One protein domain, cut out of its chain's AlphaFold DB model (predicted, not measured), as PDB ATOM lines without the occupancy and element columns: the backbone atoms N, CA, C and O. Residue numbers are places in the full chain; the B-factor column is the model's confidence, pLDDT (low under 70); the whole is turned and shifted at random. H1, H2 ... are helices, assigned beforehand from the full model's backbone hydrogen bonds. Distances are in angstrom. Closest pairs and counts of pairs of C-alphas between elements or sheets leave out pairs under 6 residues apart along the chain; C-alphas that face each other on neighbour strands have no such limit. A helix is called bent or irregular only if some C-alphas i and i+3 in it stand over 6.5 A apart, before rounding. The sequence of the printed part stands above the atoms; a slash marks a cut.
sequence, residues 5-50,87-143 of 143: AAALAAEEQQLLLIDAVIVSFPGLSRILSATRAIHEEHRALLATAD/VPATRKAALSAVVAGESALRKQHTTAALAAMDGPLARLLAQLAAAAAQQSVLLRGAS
ATOM      1  N   ALA A   5      -9.499 -15.485 -85.391       86.31
ATOM      2  CA  ALA A   5      -9.396 -16.853 -85.901       86.31
ATOM      3  C   ALA A   5      -8.592 -16.955 -87.212       86.31
ATOM      4  O   ALA A   5      -7.803 -17.880 -87.394       86.31
ATOM      5  N   ALA A   6      -8.753 -15.995 -88.124       87.50
ATOM      6  CA  ALA A   6      -8.013 -15.980 -89.384       87.50
ATOM      7  C   ALA A   6      -6.559 -15.497 -89.222       87.50
ATOM      8  O   ALA A   6      -5.699 -15.913 -89.998       87.50
ATOM      9  N   ALA A   7      -6.264 -14.655 -88.226       88.31
ATOM     10  CA  ALA A   7      -4.885 -14.350 -87.832       88.31
ATOM     11  C   ALA A   7      -4.211 -15.578 -87.193       88.31
ATOM     12  O   ALA A   7      -3.101 -15.936 -87.572       88.31
ATOM     13  N   LEU A   8      -4.921 -16.289 -86.313       91.31
ATOM     14  CA  LEU A   8      -4.436 -17.505 -85.659       91.31
ATOM     15  C   LEU A   8      -4.127 -18.613 -86.673       91.31
ATOM     16  O   LEU A   8      -3.052 -19.205 -86.622       91.31
ATOM     17  N   ALA A   9      -5.011 -18.835 -87.649       91.00
ATOM     18  CA  ALA A   9      -4.766 -19.794 -88.729       91.00
ATOM     19  C   ALA A   9      -3.528 -19.434 -89.575       91.00
ATOM     20  O   ALA A   9      -2.814 -20.319 -90.046       91.00
ATOM     21  N   ALA A  10      -3.253 -18.140 -89.771       91.50
ATOM     22  CA  ALA A  10      -2.077 -17.697 -90.513       91.50
ATOM     23  C   ALA A  10      -0.778 -17.926 -89.722       91.50
ATOM     24  O   ALA A  10       0.206 -18.393 -90.298       91.50
ATOM     25  N   GLU A  11      -0.788 -17.665 -88.412       94.00
ATOM     26  CA  GLU A  11       0.335 -17.978 -87.516       94.00
ATOM     27  C   GLU A  11       0.613 -19.489 -87.459       94.00
ATOM     28  O   GLU A  11       1.761 -19.923 -87.563       94.00
ATOM     29  N   GLU A  12      -0.432 -20.318 -87.380       94.94
ATOM     30  CA  GLU A  12      -0.300 -21.780 -87.421       94.94
ATOM     31  C   GLU A  12       0.313 -22.271 -88.737       94.94
ATOM     32  O   GLU A  12       1.212 -23.115 -88.731       94.94
ATOM     33  N   GLN A  13      -0.110 -21.711 -89.871       94.50
ATOM     34  CA  GLN A  13       0.452 -22.073 -91.170       94.50
ATOM     35  C   GLN A  13       1.940 -21.706 -91.281       94.50
ATOM     36  O   GLN A  13       2.724 -22.465 -91.861       94.50
ATOM     37  N   GLN A  14       2.341 -20.561 -90.724       94.75
ATOM     38  CA  GLN A  14       3.736 -20.131 -90.730       94.75
ATOM     39  C   GLN A  14       4.605 -21.015 -89.827       94.75
ATOM     40  O   GLN A  14       5.701 -21.406 -90.235       94.75
ATOM     41  N   LEU A  15       4.102 -21.409 -88.652       96.25
ATOM     42  CA  LEU A  15       4.771 -22.375 -87.775       96.25
ATOM     43  C   LEU A  15       5.017 -23.710 -88.475       96.25
ATOM     44  O   LEU A  15       6.139 -24.214 -88.448       96.25
ATOM     45  N   LEU A  16       4.008 -24.246 -89.168       96.00
ATOM     46  CA  LEU A  16       4.165 -25.483 -89.934       96.00
ATOM     47  C   LEU A  16       5.261 -25.357 -90.993       96.00
ATOM     48  O   LEU A  16       6.076 -26.269 -91.146       96.00
ATOM     49  N   LEU A  17       5.302 -24.239 -91.725       95.44
ATOM     50  CA  LEU A  17       6.347 -23.994 -92.718       95.44
ATOM     51  C   LEU A  17       7.735 -23.956 -92.068       95.44
ATOM     52  O   LEU A  17       8.655 -24.600 -92.571       95.44
ATOM     53  N   ILE A  18       7.887 -23.231 -90.959       95.56
ATOM     54  CA  ILE A  18       9.154 -23.143 -90.222       95.56
ATOM     55  C   ILE A  18       9.600 -24.533 -89.757       95.56
ATOM     56  O   ILE A  18      10.750 -24.910 -89.998       95.56
ATOM     57  N   ASP A  19       8.699 -25.317 -89.168       96.44
ATOM     58  CA  ASP A  19       8.989 -26.672 -88.694       96.44
ATOM     59  C   ASP A  19       9.421 -27.586 -89.843       96.44
ATOM     60  O   ASP A  19      10.452 -28.258 -89.761       96.44
ATOM     61  N   ALA A  20       8.706 -27.547 -90.967       95.38
ATOM     62  CA  ALA A  20       9.052 -28.335 -92.143       95.38
ATOM     63  C   ALA A  20      10.412 -27.928 -92.746       95.38
ATOM     64  O   ALA A  20      11.180 -28.789 -93.194       95.38
ATOM     65  N   VAL A  21      10.755 -26.635 -92.720       96.06
ATOM     66  CA  VAL A  21      12.072 -26.136 -93.145       96.06
ATOM     67  C   VAL A  21      13.174 -26.582 -92.184       96.06
ATOM     68  O   VAL A  21      14.236 -26.987 -92.655       96.06
ATOM     69  N   ILE A  22      12.947 -26.557 -90.868       95.88
ATOM     70  CA  ILE A  22      13.918 -27.039 -89.872       95.88
ATOM     71  C   ILE A  22      14.180 -28.537 -90.059       95.88
ATOM     72  O   ILE A  22      15.341 -28.949 -90.066       95.88
ATOM     73  N   VAL A  23      13.128 -29.335 -90.267       96.12
ATOM     74  CA  VAL A  23      13.241 -30.778 -90.537       96.12
ATOM     75  C   VAL A  23      14.022 -31.038 -91.828       96.12
ATOM     76  O   VAL A  23      14.919 -31.880 -91.845       96.12
ATOM     77  N   SER A  24      13.727 -30.295 -92.898       95.56
ATOM     78  CA  SER A  24      14.375 -30.476 -94.208       95.56
ATOM     79  C   SER A  24      15.809 -29.936 -94.250       95.56
ATOM     80  O   SER A  24      16.647 -30.440 -94.998       95.56
ATOM     81  N   PHE A  25      16.114 -28.913 -93.448       95.12
ATOM     82  CA  PHE A  25      17.413 -28.243 -93.401       95.12
ATOM     83  C   PHE A  25      17.854 -27.982 -91.950       95.12
ATOM     84  O   PHE A  25      17.842 -26.830 -91.502       95.12
ATOM     85  N   PRO A  26      18.355 -28.999 -91.220       94.62
ATOM     86  CA  PRO A  26      18.709 -28.863 -89.801       94.62
ATOM     87  C   PRO A  26      19.735 -27.762 -89.502       94.62
ATOM     88  O   PRO A  26      19.720 -27.167 -88.426       94.62
ATOM     89  N   GLY A  27      20.595 -27.416 -90.470       92.94
ATOM     90  CA  GLY A  27      21.542 -26.297 -90.365       92.94
ATOM     91  C   GLY A  27      20.898 -24.902 -90.301       92.94
ATOM     92  O   GLY A  27      21.600 -23.923 -90.052       92.94
ATOM     93  N   LEU A  28      19.585 -24.785 -90.529       93.19
ATOM     94  CA  LEU A  28      18.804 -23.559 -90.324       93.19
ATOM     95  C   LEU A  28      18.166 -23.473 -88.931       93.19
ATOM     96  O   LEU A  28      17.711 -22.395 -88.561       93.19
ATOM     97  N   SER A  29      18.170 -24.553 -88.143       94.06
ATOM     98  CA  SER A  29      17.520 -24.609 -86.821       94.06
ATOM     99  C   SER A  29      17.926 -23.457 -85.902       94.06
ATOM    100  O   SER A  29      17.065 -22.802 -85.330       94.06
ATOM    101  N   ARG A  30      19.225 -23.143 -85.824       91.25
ATOM    102  CA  ARG A  30      19.742 -22.042 -84.996       91.25
ATOM    103  C   ARG A  30      19.191 -20.671 -85.401       91.25
ATOM    104  O   ARG A  30      19.046 -19.805 -84.549       91.25
ATOM    105  N   ILE A  31      18.941 -20.464 -86.692       91.56
ATOM    106  CA  ILE A  31      18.427 -19.195 -87.227       91.56
ATOM    107  C   ILE A  31      16.909 -19.130 -87.021       91.56
ATOM    108  O   ILE A  31      16.374 -18.096 -86.630       91.56
ATOM    109  N   LEU A  32      16.216 -20.244 -87.264       94.69
ATOM    110  CA  LEU A  32      14.758 -20.296 -87.270       94.69
ATOM    111  C   LEU A  32      14.135 -20.543 -85.892       94.69
ATOM    112  O   LEU A  32      12.966 -20.223 -85.719       94.69
ATOM    113  N   SER A  33      14.874 -21.043 -84.900       93.50
ATOM    114  CA  SER A  33      14.335 -21.324 -83.560       93.50
ATOM    115  C   SER A  33      13.773 -20.080 -82.872       93.50
ATOM    116  O   SER A  33      12.687 -20.135 -82.304       93.50
ATOM    117  N   ALA A  34      14.472 -18.947 -82.974       92.00
ATOM    118  CA  ALA A  34      13.988 -17.676 -82.441       92.00
ATOM    119  C   ALA A  34      12.729 -17.196 -83.177       92.00
ATOM    120  O   ALA A  34      11.797 -16.706 -82.550       92.00
ATOM    121  N   THR A  35      12.678 -17.384 -84.501       93.38
ATOM    122  CA  THR A  35      11.497 -17.029 -85.306       93.38
ATOM    123  C   THR A  35      10.302 -17.886 -84.888       93.38
ATOM    124  O   THR A  35       9.249 -17.353 -84.564       93.38
ATOM    125  N   ARG A  36      10.498 -19.206 -84.781       96.62
ATOM    126  CA  ARG A  36       9.493 -20.170 -84.318       96.62
ATOM    127  C   ARG A  36       8.906 -19.789 -82.955       96.62
ATOM    128  O   ARG A  36       7.691 -19.729 -82.830       96.62
ATOM    129  N   ALA A  37       9.756 -19.499 -81.968       95.69
ATOM    130  CA  ALA A  37       9.315 -19.141 -80.618       95.69
ATOM    131  C   ALA A  37       8.422 -17.888 -80.603       95.69
ATOM    132  O   ALA A  37       7.418 -17.852 -79.900       95.69
ATOM    133  N   ILE A  38       8.747 -16.888 -81.429       93.75
ATOM    134  CA  ILE A  38       7.933 -15.673 -81.563       93.75
ATOM    135  C   ILE A  38       6.544 -16.000 -82.135       93.75
ATOM    136  O   ILE A  38       5.547 -15.513 -81.610       93.75
ATOM    137  N   HIS A  39       6.438 -16.856 -83.158       96.12
ATOM    138  CA  HIS A  39       5.123 -17.251 -83.689       96.12
ATOM    139  C   HIS A  39       4.301 -18.080 -82.692       96.12
ATOM    140  O   HIS A  39       3.075 -17.970 -82.665       96.12
ATOM    141  N   GLU A  40       4.945 -18.889 -81.847       96.44
ATOM    142  CA  GLU A  40       4.249 -19.582 -80.754       96.44
ATOM    143  C   GLU A  40       3.652 -18.583 -79.752       96.44
ATOM    144  O   GLU A  40       2.496 -18.732 -79.351       96.44
ATOM    145  N   GLU A  41       4.397 -17.531 -79.404       95.31
ATOM    146  CA  GLU A  41       3.912 -16.450 -78.542       95.31
ATOM    147  C   GLU A  41       2.776 -15.657 -79.203       95.31
ATOM    148  O   GLU A  41       1.733 -15.437 -78.588       95.31
ATOM    149  N   HIS A  42       2.919 -15.293 -80.479       93.75
ATOM    150  CA  HIS A  42       1.871 -14.618 -81.249       93.75
ATOM    151  C   HIS A  42       0.570 -15.419 -81.283       93.75
ATOM    152  O   HIS A  42      -0.512 -14.873 -81.051       93.75
ATOM    153  N   ARG A  43       0.670 -16.728 -81.534       94.38
ATOM    154  CA  ARG A  43      -0.474 -17.642 -81.523       94.38
ATOM    155  C   ARG A  43      -1.147 -17.667 -80.151       94.38
ATOM    156  O   ARG A  43      -2.374 -17.617 -80.087       94.38
ATOM    157  N   ALA A  44      -0.374 -17.706 -79.067       92.00
ATOM    158  CA  ALA A  44      -0.911 -17.660 -77.706       92.00
ATOM    159  C   ALA A  44      -1.618 -16.323 -77.402       92.00
ATOM    160  O   ALA A  44      -2.721 -16.312 -76.849       92.00
ATOM    161  N   LEU A  45      -1.032 -15.196 -77.816       91.94
ATOM    162  CA  LEU A  45      -1.647 -13.871 -77.682       91.94
ATOM    163  C   LEU A  45      -2.966 -13.780 -78.457       91.94
ATOM    164  O   LEU A  45      -3.968 -13.319 -77.920       91.94
ATOM    165  N   LEU A  46      -3.005 -14.269 -79.696       89.94
ATOM    166  CA  LEU A  46      -4.227 -14.282 -80.504       89.94
ATOM    167  C   LEU A  46      -5.303 -15.213 -79.933       89.94
ATOM    168  O   LEU A  46      -6.478 -14.857 -79.964       89.94
ATOM    169  N   ALA A  47      -4.920 -16.364 -79.375       88.69
ATOM    170  CA  ALA A  47      -5.853 -17.298 -78.741       88.69
ATOM    171  C   ALA A  47      -6.528 -16.707 -77.491       88.69
ATOM    172  O   ALA A  47      -7.650 -17.079 -77.157       88.69
ATOM    173  N   THR A  48      -5.858 -15.776 -76.807       85.31
ATOM    174  CA  THR A  48      -6.400 -15.085 -75.624       85.31
ATOM    175  C   THR A  48      -7.107 -13.771 -75.959       85.31
ATOM    176  O   THR A  48      -7.853 -13.261 -75.128       85.31
ATOM    177  N   ALA A  49      -6.936 -13.244 -77.174       78.31
ATOM    178  CA  ALA A  49      -7.501 -11.962 -77.598       78.31
ATOM    179  C   ALA A  49      -9.032 -11.971 -77.791       78.31
ATOM    180  O   ALA A  49      -9.637 -10.901 -77.787       78.31
ATOM    181  N   ASP A  50      -9.648 -13.149 -77.947       62.84
ATOM    182  CA  ASP A  50     -11.112 -13.322 -78.017       62.84
ATOM    183  C   ASP A  50     -11.770 -13.551 -76.646       62.84
ATOM    184  O   ASP A  50     -12.999 -13.599 -76.548       62.84
ATOM    185  N   VAL A  87       7.910 -27.516 -98.874       88.62
ATOM    186  CA  VAL A  87       9.268 -27.017 -98.624       88.62
ATOM    187  C   VAL A  87      10.074 -27.032 -99.928       88.62
ATOM    188  O   VAL A  87      10.214 -28.086-100.550       88.62
ATOM    189  N   PRO A  88      10.638 -25.893-100.365       90.94
ATOM    190  CA  PRO A  88      11.512 -25.857-101.534       90.94
ATOM    191  C   PRO A  88      12.755 -26.745-101.378       90.94
ATOM    192  O   PRO A  88      13.361 -26.805-100.312       90.94
ATOM    193  N   ALA A  89      13.208 -27.349-102.480       90.00
ATOM    194  CA  ALA A  89      14.303 -28.328-102.483       90.00
ATOM    195  C   ALA A  89      15.696 -27.767-102.125       90.00
ATOM    196  O   ALA A  89      16.636 -28.533-101.927       90.00
ATOM    197  N   THR A  90      15.866 -26.442-102.053       93.31
ATOM    198  CA  THR A  90      17.160 -25.822-101.727       93.31
ATOM    199  C   THR A  90      17.065 -24.966-100.474       93.31
ATOM    200  O   THR A  90      16.076 -24.265-100.267       93.31
ATOM    201  N   ARG A  91      18.140 -24.950 -99.675       91.06
ATOM    202  CA  ARG A  91      18.226 -24.170 -98.428       91.06
ATOM    203  C   ARG A  91      17.885 -22.691 -98.635       91.06
ATOM    204  O   ARG A  91      17.126 -22.117 -97.865       91.06
ATOM    205  N   LYS A  92      18.435 -22.079 -99.691       91.00
ATOM    206  CA  LYS A  92      18.197 -20.666-100.018       91.00
ATOM    207  C   LYS A  92      16.733 -20.405-100.376       91.00
ATOM    208  O   LYS A  92      16.155 -19.426 -99.908       91.00
ATOM    209  N   ALA A  93      16.126 -21.280-101.179       92.31
ATOM    210  CA  ALA A  93      14.715 -21.157-101.530       92.31
ATOM    211  C   ALA A  93      13.803 -21.399-100.317       92.31
ATOM    212  O   ALA A  93      12.822 -20.683-100.156       92.31
ATOM    213  N   ALA A  94      14.155 -22.333 -99.432       93.00
ATOM    214  CA  ALA A  94      13.424 -22.595 -98.197       93.00
ATOM    215  C   ALA A  94      13.439 -21.384 -97.254       93.00
ATOM    216  O   ALA A  94      12.384 -20.953 -96.796       93.00
ATOM    217  N   LEU A  95      14.601 -20.757 -97.043       92.12
ATOM    218  CA  LEU A  95      14.678 -19.525 -96.254       92.12
ATOM    219  C   LEU A  95      13.913 -18.369 -96.920       92.12
ATOM    220  O   LEU A  95      13.222 -17.610 -96.247       92.12
ATOM    221  N   SER A  96      13.971 -18.276 -98.253       93.12
ATOM    222  CA  SER A  96      13.187 -17.290 -99.012       93.12
ATOM    223  C   SER A  96      11.678 -17.507 -98.860       93.12
ATOM    224  O   SER A  96      10.935 -16.530 -98.799       93.12
ATOM    225  N   ALA A  97      11.220 -18.759 -98.763       93.56
ATOM    226  CA  ALA A  97       9.818 -19.084 -98.514       93.56
ATOM    227  C   ALA A  97       9.374 -18.638 -97.112       93.56
ATOM    228  O   ALA A  97       8.308 -18.039 -96.993       93.56
ATOM    229  N   VAL A  98      10.208 -18.825 -96.081       93.88
ATOM    230  CA  VAL A  98       9.921 -18.306 -94.729       93.88
ATOM    231  C   VAL A  98       9.815 -16.777 -94.751       93.88
ATOM    232  O   VAL A  98       8.824 -16.231 -94.278       93.88
ATOM    233  N   VAL A  99      10.764 -16.079 -95.390       95.38
ATOM    234  CA  VAL A  99      10.733 -14.607 -95.542       95.38
ATOM    235  C   VAL A  99       9.486 -14.126 -96.295       95.38
ATOM    236  O   VAL A  99       8.928 -13.069 -95.981       95.38
ATOM    237  N   ALA A 100       9.050 -14.869 -97.314       93.62
ATOM    238  CA  ALA A 100       7.817 -14.571 -98.034       93.62
ATOM    239  C   ALA A 100       6.585 -14.748 -97.132       93.62
ATOM    240  O   ALA A 100       5.702 -13.890 -97.155       93.62
ATOM    241  N   GLY A 101       6.568 -15.797 -96.305       93.25
ATOM    242  CA  GLY A 101       5.559 -16.020 -95.269       93.25
ATOM    243  C   GLY A 101       5.470 -14.860 -94.274       93.25
ATOM    244  O   GLY A 101       4.396 -14.287 -94.107       93.25
ATOM    245  N   GLU A 102       6.604 -14.394 -93.738       94.19
ATOM    246  CA  GLU A 102       6.644 -13.216 -92.851       94.19
ATOM    247  C   GLU A 102       6.087 -11.957 -93.522       94.19
ATOM    248  O   GLU A 102       5.315 -11.182 -92.951       94.19
ATOM    249  N   SER A 103       6.456 -11.749 -94.787       92.50
ATOM    250  CA  SER A 103       5.986 -10.600 -95.560       92.50
ATOM    251  C   SER A 103       4.472 -10.650 -95.790       92.50
ATOM    252  O   SER A 103       3.820  -9.596 -95.806       92.50
ATOM    253  N   ALA A 104       3.914 -11.852 -95.960       92.62
ATOM    254  CA  ALA A 104       2.482 -12.082 -96.093       92.62
ATOM    255  C   ALA A 104       1.748 -11.837 -94.767       92.62
ATOM    256  O   ALA A 104       0.787 -11.063 -94.769       92.62
ATOM    257  N   LEU A 105       2.246 -12.376 -93.646       91.56
ATOM    258  CA  LEU A 105       1.697 -12.128 -92.305       91.56
ATOM    259  C   LEU A 105       1.671 -10.640 -91.975       91.56
ATOM    260  O   LEU A 105       0.622 -10.102 -91.628       91.56
ATOM    261  N   ARG A 106       2.784  -9.932 -92.193       93.44
ATOM    262  CA  ARG A 106       2.843  -8.475 -92.020       93.44
ATOM    263  C   ARG A 106       1.725  -7.771 -92.783       93.44
ATOM    264  O   ARG A 106       1.038  -6.914 -92.226       93.44
ATOM    265  N   LYS A 107       1.551  -8.100 -94.067       92.00
ATOM    266  CA  LYS A 107       0.522  -7.482 -94.918       92.00
ATOM    267  C   LYS A 107      -0.881  -7.805 -94.403       92.00
ATOM    268  O   LYS A 107      -1.724  -6.909 -94.337       92.00
ATOM    269  N   GLN A 108      -1.119  -9.057 -94.034       91.50
ATOM    270  CA  GLN A 108      -2.393  -9.536 -93.514       91.50
ATOM    271  C   GLN A 108      -2.753  -8.845 -92.192       91.50
ATOM    272  O   GLN A 108      -3.826  -8.253 -92.099       91.50
ATOM    273  N   HIS A 109      -1.838  -8.817 -91.222       90.19
ATOM    274  CA  HIS A 109      -2.031  -8.157 -89.929       90.19
ATOM    275  C   HIS A 109      -2.182  -6.642 -90.053       90.19
ATOM    276  O   HIS A 109      -3.064  -6.073 -89.424       90.19
ATOM    277  N   THR A 110      -1.409  -5.986 -90.926       90.44
ATOM    278  CA  THR A 110      -1.579  -4.546 -91.200       90.44
ATOM    279  C   THR A 110      -2.972  -4.258 -91.753       90.44
ATOM    280  O   THR A 110      -3.662  -3.356 -91.285       90.44
ATOM    281  N   THR A 111      -3.415  -5.047 -92.735       89.00
ATOM    282  CA  THR A 111      -4.746  -4.886 -93.339       89.00
ATOM    283  C   THR A 111      -5.847  -5.117 -92.303       89.00
ATOM    284  O   THR A 111      -6.827  -4.377 -92.268       89.00
ATOM    285  N   ALA A 112      -5.675  -6.114 -91.434       85.44
ATOM    286  CA  ALA A 112      -6.614  -6.425 -90.365       85.44
ATOM    287  C   ALA A 112      -6.666  -5.328 -89.291       85.44
ATOM    288  O   ALA A 112      -7.755  -4.919 -88.903       85.44
ATOM    289  N   ALA A 113      -5.513  -4.800 -88.872       86.62
ATOM    290  CA  ALA A 113      -5.424  -3.694 -87.922       86.62
ATOM    291  C   ALA A 113      -6.149  -2.447 -88.444       86.62
ATOM    292  O   ALA A 113      -6.938  -1.843 -87.723       86.62
ATOM    293  N   LEU A 114      -5.946  -2.104 -89.722       86.31
ATOM    294  CA  LEU A 114      -6.645  -0.989 -90.367       86.31
ATOM    295  C   LEU A 114      -8.160  -1.230 -90.458       86.31
ATOM    296  O   LEU A 114      -8.942  -0.305 -90.263       86.31
ATOM    297  N   ALA A 115      -8.585  -2.468 -90.728       87.12
ATOM    298  CA  ALA A 115     -10.001  -2.825 -90.808       87.12
ATOM    299  C   ALA A 115     -10.705  -2.836 -89.441       87.12
ATOM    300  O   ALA A 115     -11.901  -2.563 -89.384       87.12
ATOM    301  N   ALA A 116      -9.986  -3.138 -88.358       81.19
ATOM    302  CA  ALA A 116     -10.504  -3.057 -86.992       81.19
ATOM    303  C   ALA A 116     -10.752  -1.603 -86.536       81.19
ATOM    304  O   ALA A 116     -11.459  -1.390 -85.556       81.19
ATOM    305  N   MET A 117     -10.227  -0.621 -87.281       75.56
ATOM    306  CA  MET A 117     -10.349   0.831 -87.097       75.56
ATOM    307  C   MET A 117      -9.707   1.375 -85.813       75.56
ATOM    308  O   MET A 117      -8.882   2.278 -85.914       75.56
ATOM    309  N   ASP A 118     -10.034   0.841 -84.633       79.69
ATOM    310  CA  ASP A 118      -9.399   1.206 -83.363       79.69
ATOM    311  C   ASP A 118      -9.634   0.145 -82.265       79.69
ATOM    312  O   ASP A 118     -10.534  -0.690 -82.364       79.69
ATOM    313  N   GLY A 119      -8.830   0.174 -81.198       86.44
ATOM    314  CA  GLY A 119      -9.009  -0.679 -80.011       86.44
ATOM    315  C   GLY A 119      -7.909  -1.724 -79.750       86.44
ATOM    316  O   GLY A 119      -6.906  -1.780 -80.468       86.44
ATOM    317  N   PRO A 120      -8.050  -2.545 -78.686       87.88
ATOM    318  CA  PRO A 120      -7.002  -3.470 -78.237       87.88
ATOM    319  C   PRO A 120      -6.567  -4.471 -79.311       87.88
ATOM    320  O   PRO A 120      -5.371  -4.665 -79.516       87.88
ATOM    321  N   LEU A 121      -7.523  -5.031 -80.058       85.94
ATOM    322  CA  LEU A 121      -7.242  -5.955 -81.155       85.94
ATOM    323  C   LEU A 121      -6.467  -5.278 -82.297       85.94
ATOM    324  O   LEU A 121      -5.511  -5.852 -82.811       85.94
ATOM    325  N   ALA A 122      -6.824  -4.044 -82.669       88.06
ATOM    326  CA  ALA A 122      -6.110  -3.294 -83.704       88.06
ATOM    327  C   ALA A 122      -4.645  -3.039 -83.306       88.06
ATOM    328  O   ALA A 122      -3.740  -3.196 -84.128       88.06
ATOM    329  N   ARG A 123      -4.397  -2.710 -82.028       90.56
ATOM    330  CA  ARG A 123      -3.041  -2.525 -81.481       90.56
ATOM    331  C   ARG A 123      -2.247  -3.826 -81.467       90.56
ATOM    332  O   ARG A 123      -1.094  -3.816 -81.890       90.56
ATOM    333  N   LEU A 124      -2.865  -4.932 -81.047       92.56
ATOM    334  CA  LEU A 124      -2.239  -6.254 -81.072       92.56
ATOM    335  C   LEU A 124      -1.847  -6.650 -82.505       92.56
ATOM    336  O   LEU A 124      -0.699  -6.996 -82.760       92.56
ATOM    337  N   LEU A 125      -2.764  -6.514 -83.467       89.94
ATOM    338  CA  LEU A 125      -2.494  -6.801 -84.882       89.94
ATOM    339  C   LEU A 125      -1.393  -5.900 -85.461       89.94
ATOM    340  O   LEU A 125      -0.559  -6.366 -86.235       89.94
ATOM    341  N   ALA A 126      -1.334  -4.629 -85.064       90.62
ATOM    342  CA  ALA A 126      -0.247  -3.739 -85.462       90.62
ATOM    343  C   ALA A 126       1.112  -4.169 -84.873       90.62
ATOM    344  O   ALA A 126       2.120  -4.125 -85.580       90.62
ATOM    345  N   GLN A 127       1.148  -4.622 -83.616       92.62
ATOM    346  CA  GLN A 127       2.359  -5.161 -82.981       92.62
ATOM    347  C   GLN A 127       2.838  -6.440 -83.678       92.62
ATOM    348  O   GLN A 127       4.013  -6.538 -84.029       92.62
ATOM    349  N   LEU A 128       1.921  -7.362 -83.975       91.50
ATOM    350  CA  LEU A 128       2.196  -8.582 -84.742       91.50
ATOM    351  C   LEU A 128       2.754  -8.255 -86.138       91.50
ATOM    352  O   LEU A 128       3.732  -8.852 -86.588       91.50
ATOM    353  N   ALA A 129       2.177  -7.262 -86.824       89.69
ATOM    354  CA  ALA A 129       2.679  -6.803 -88.118       89.69
ATOM    355  C   ALA A 129       4.101  -6.222 -88.024       89.69
ATOM    356  O   ALA A 129       4.934  -6.471 -88.901       89.69
ATOM    357  N   ALA A 130       4.388  -5.450 -86.973       91.00
ATOM    358  CA  ALA A 130       5.711  -4.884 -86.735       91.00
ATOM    359  C   ALA A 130       6.756  -5.972 -86.444       91.00
ATOM    360  O   ALA A 130       7.848  -5.929 -87.017       91.00
ATOM    361  N   ALA A 131       6.413  -6.976 -85.634       90.06
ATOM    362  CA  ALA A 131       7.277  -8.120 -85.350       90.06
ATOM    363  C   ALA A 131       7.621  -8.906 -86.631       90.06
ATOM    364  O   ALA A 131       8.803  -9.075 -86.943       90.06
ATOM    365  N   ALA A 132       6.621  -9.248 -87.452       86.31
ATOM    366  CA  ALA A 132       6.833  -9.928 -88.738       86.31
ATOM    367  C   ALA A 132       7.725  -9.108 -89.700       86.31
ATOM    368  O   ALA A 132       8.545  -9.645 -90.458       86.31
ATOM    369  N   ALA A 133       7.623  -7.773 -89.662       86.81
ATOM    370  CA  ALA A 133       8.505  -6.892 -90.428       86.81
ATOM    371  C   ALA A 133       9.968  -6.974 -89.956       86.81
ATOM    372  O   ALA A 133      10.873  -7.040 -90.790       86.81
ATOM    373  N   GLN A 134      10.203  -6.989 -88.642       90.75
ATOM    374  CA  GLN A 134      11.542  -7.116 -88.060       90.75
ATOM    375  C   GLN A 134      12.153  -8.489 -88.370       90.75
ATOM    376  O   GLN A 134      13.295  -8.562 -88.833       90.75
ATOM    377  N   GLN A 135      11.379  -9.564 -88.216       90.06
ATOM    378  CA  GLN A 135      11.810 -10.928 -88.540       90.06
ATOM    379  C   GLN A 135      12.176 -11.070 -90.021       90.06
ATOM    380  O   GLN A 135      13.231 -11.614 -90.344       90.06
ATOM    381  N   SER A 136      11.385 -10.482 -90.925       87.56
ATOM    382  CA  SER A 136      11.695 -10.454 -92.362       87.56
ATOM    383  C   SER A 136      13.065  -9.838 -92.671       87.56
ATOM    384  O   SER A 136      13.748 -10.285 -93.594       87.56
ATOM    385  N   VAL A 137      13.462  -8.788 -91.943       89.12
ATOM    386  CA  VAL A 137      14.765  -8.125 -92.125       89.12
ATOM    387  C   VAL A 137      15.893  -9.012 -91.603       89.12
ATOM    388  O   VAL A 137      16.876  -9.217 -92.314       89.12
ATOM    389  N   LEU A 138      15.734  -9.583 -90.406       90.25
ATOM    390  CA  LEU A 138      16.732 -10.469 -89.800       90.25
ATOM    391  C   LEU A 138      16.972 -11.725 -90.648       90.25
ATOM    392  O   LEU A 138      18.118 -12.066 -90.938       90.25
ATOM    393  N   LEU A 139      15.902 -12.376 -91.108       89.69
ATOM    394  CA  LEU A 139      15.988 -13.580 -91.937       89.69
ATOM    395  C   LEU A 139      16.623 -13.306 -93.302       89.69
ATOM    396  O   LEU A 139      17.395 -14.125 -93.794       89.69
ATOM    397  N   ARG A 140      16.352 -12.140 -93.898       88.75
ATOM    398  CA  ARG A 140      16.995 -11.714 -95.150       88.75
ATOM    399  C   ARG A 140      18.480 -11.393 -94.964       88.75
ATOM    400  O   ARG A 140      19.253 -11.572 -95.894       88.75
ATOM    401  N   GLY A 141      18.891 -10.947 -93.777       83.50
ATOM    402  CA  GLY A 141      20.308 -10.814 -93.424       83.50
ATOM    403  C   GLY A 141      21.024 -12.159 -93.242       83.50
ATOM    404  O   GLY A 141      22.249 -12.210 -93.307       83.50
ATOM    405  N   ALA A 142      20.270 -13.242 -93.027       80.12
ATOM    406  CA  ALA A 142      20.786 -14.596 -92.829       80.12
ATOM    407  C   ALA A 142      20.747 -15.481 -94.096       80.12
ATOM    408  O   ALA A 142      21.199 -16.629 -94.038       80.12
ATOM    409  N   SER A 143      20.191 -14.977 -95.210       71.38
ATOM    410  CA  SER A 143      20.064 -15.668 -96.509       71.38
ATOM    411  C   SER A 143      21.209 -15.386 -97.466       71.38
ATOM    412  O   SER A 143      21.621 -16.337 -98.169       71.38
TER     413      SER A 143
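Overview. This is residues 5 to 50 and 87 to 143 of the 143 residues of an uncharacterized protein of Nocardioidaceae bacterium (UniProt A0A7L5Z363). Four nearly aligned helices form an elongated bundle of two hairpins, H3 with H4 and H1 with H2. The all-helix printed part has 103 residues, with H1, H2, H3 and H4 in chain order. It is compact, radius of gyration of the C-alphas 13.6 A, spanning 42 by 22 by 18 A.

Along the chain. H3 is residues 91 to 116, 37.4 A long. H4, residues 120 to 141, ends at (20.308, -10.814, -93.424). H1, residues 5 to 24, begins at (-9.396, -16.853, -85.901). H2, residues 26 to 48, is irregular: C-alphas 27 and 30 are 7.1 A apart.

Arrangement. H3 and H4 touch, opposite ways at a shallow tilt of 21 degrees; their closest C-alphas, Arg 106 and Ala 129, are 4.2 A apart. H1 touches H3, closest at C-alphas Val 21 and Ala 94, 6.3 A. H2 and H4 only just touch, with 3 pairs of C-alphas within 8 A. Every O i to N i+4 pair is within hydrogen-bond range in H1, H3 and H4, 15 of 19 in H2.

Size, cuts and confidence. Residues 51 to 86 are not printed; C-alphas 50 and 87 are 32.1 A apart. Residue 50 has pLDDT under 70.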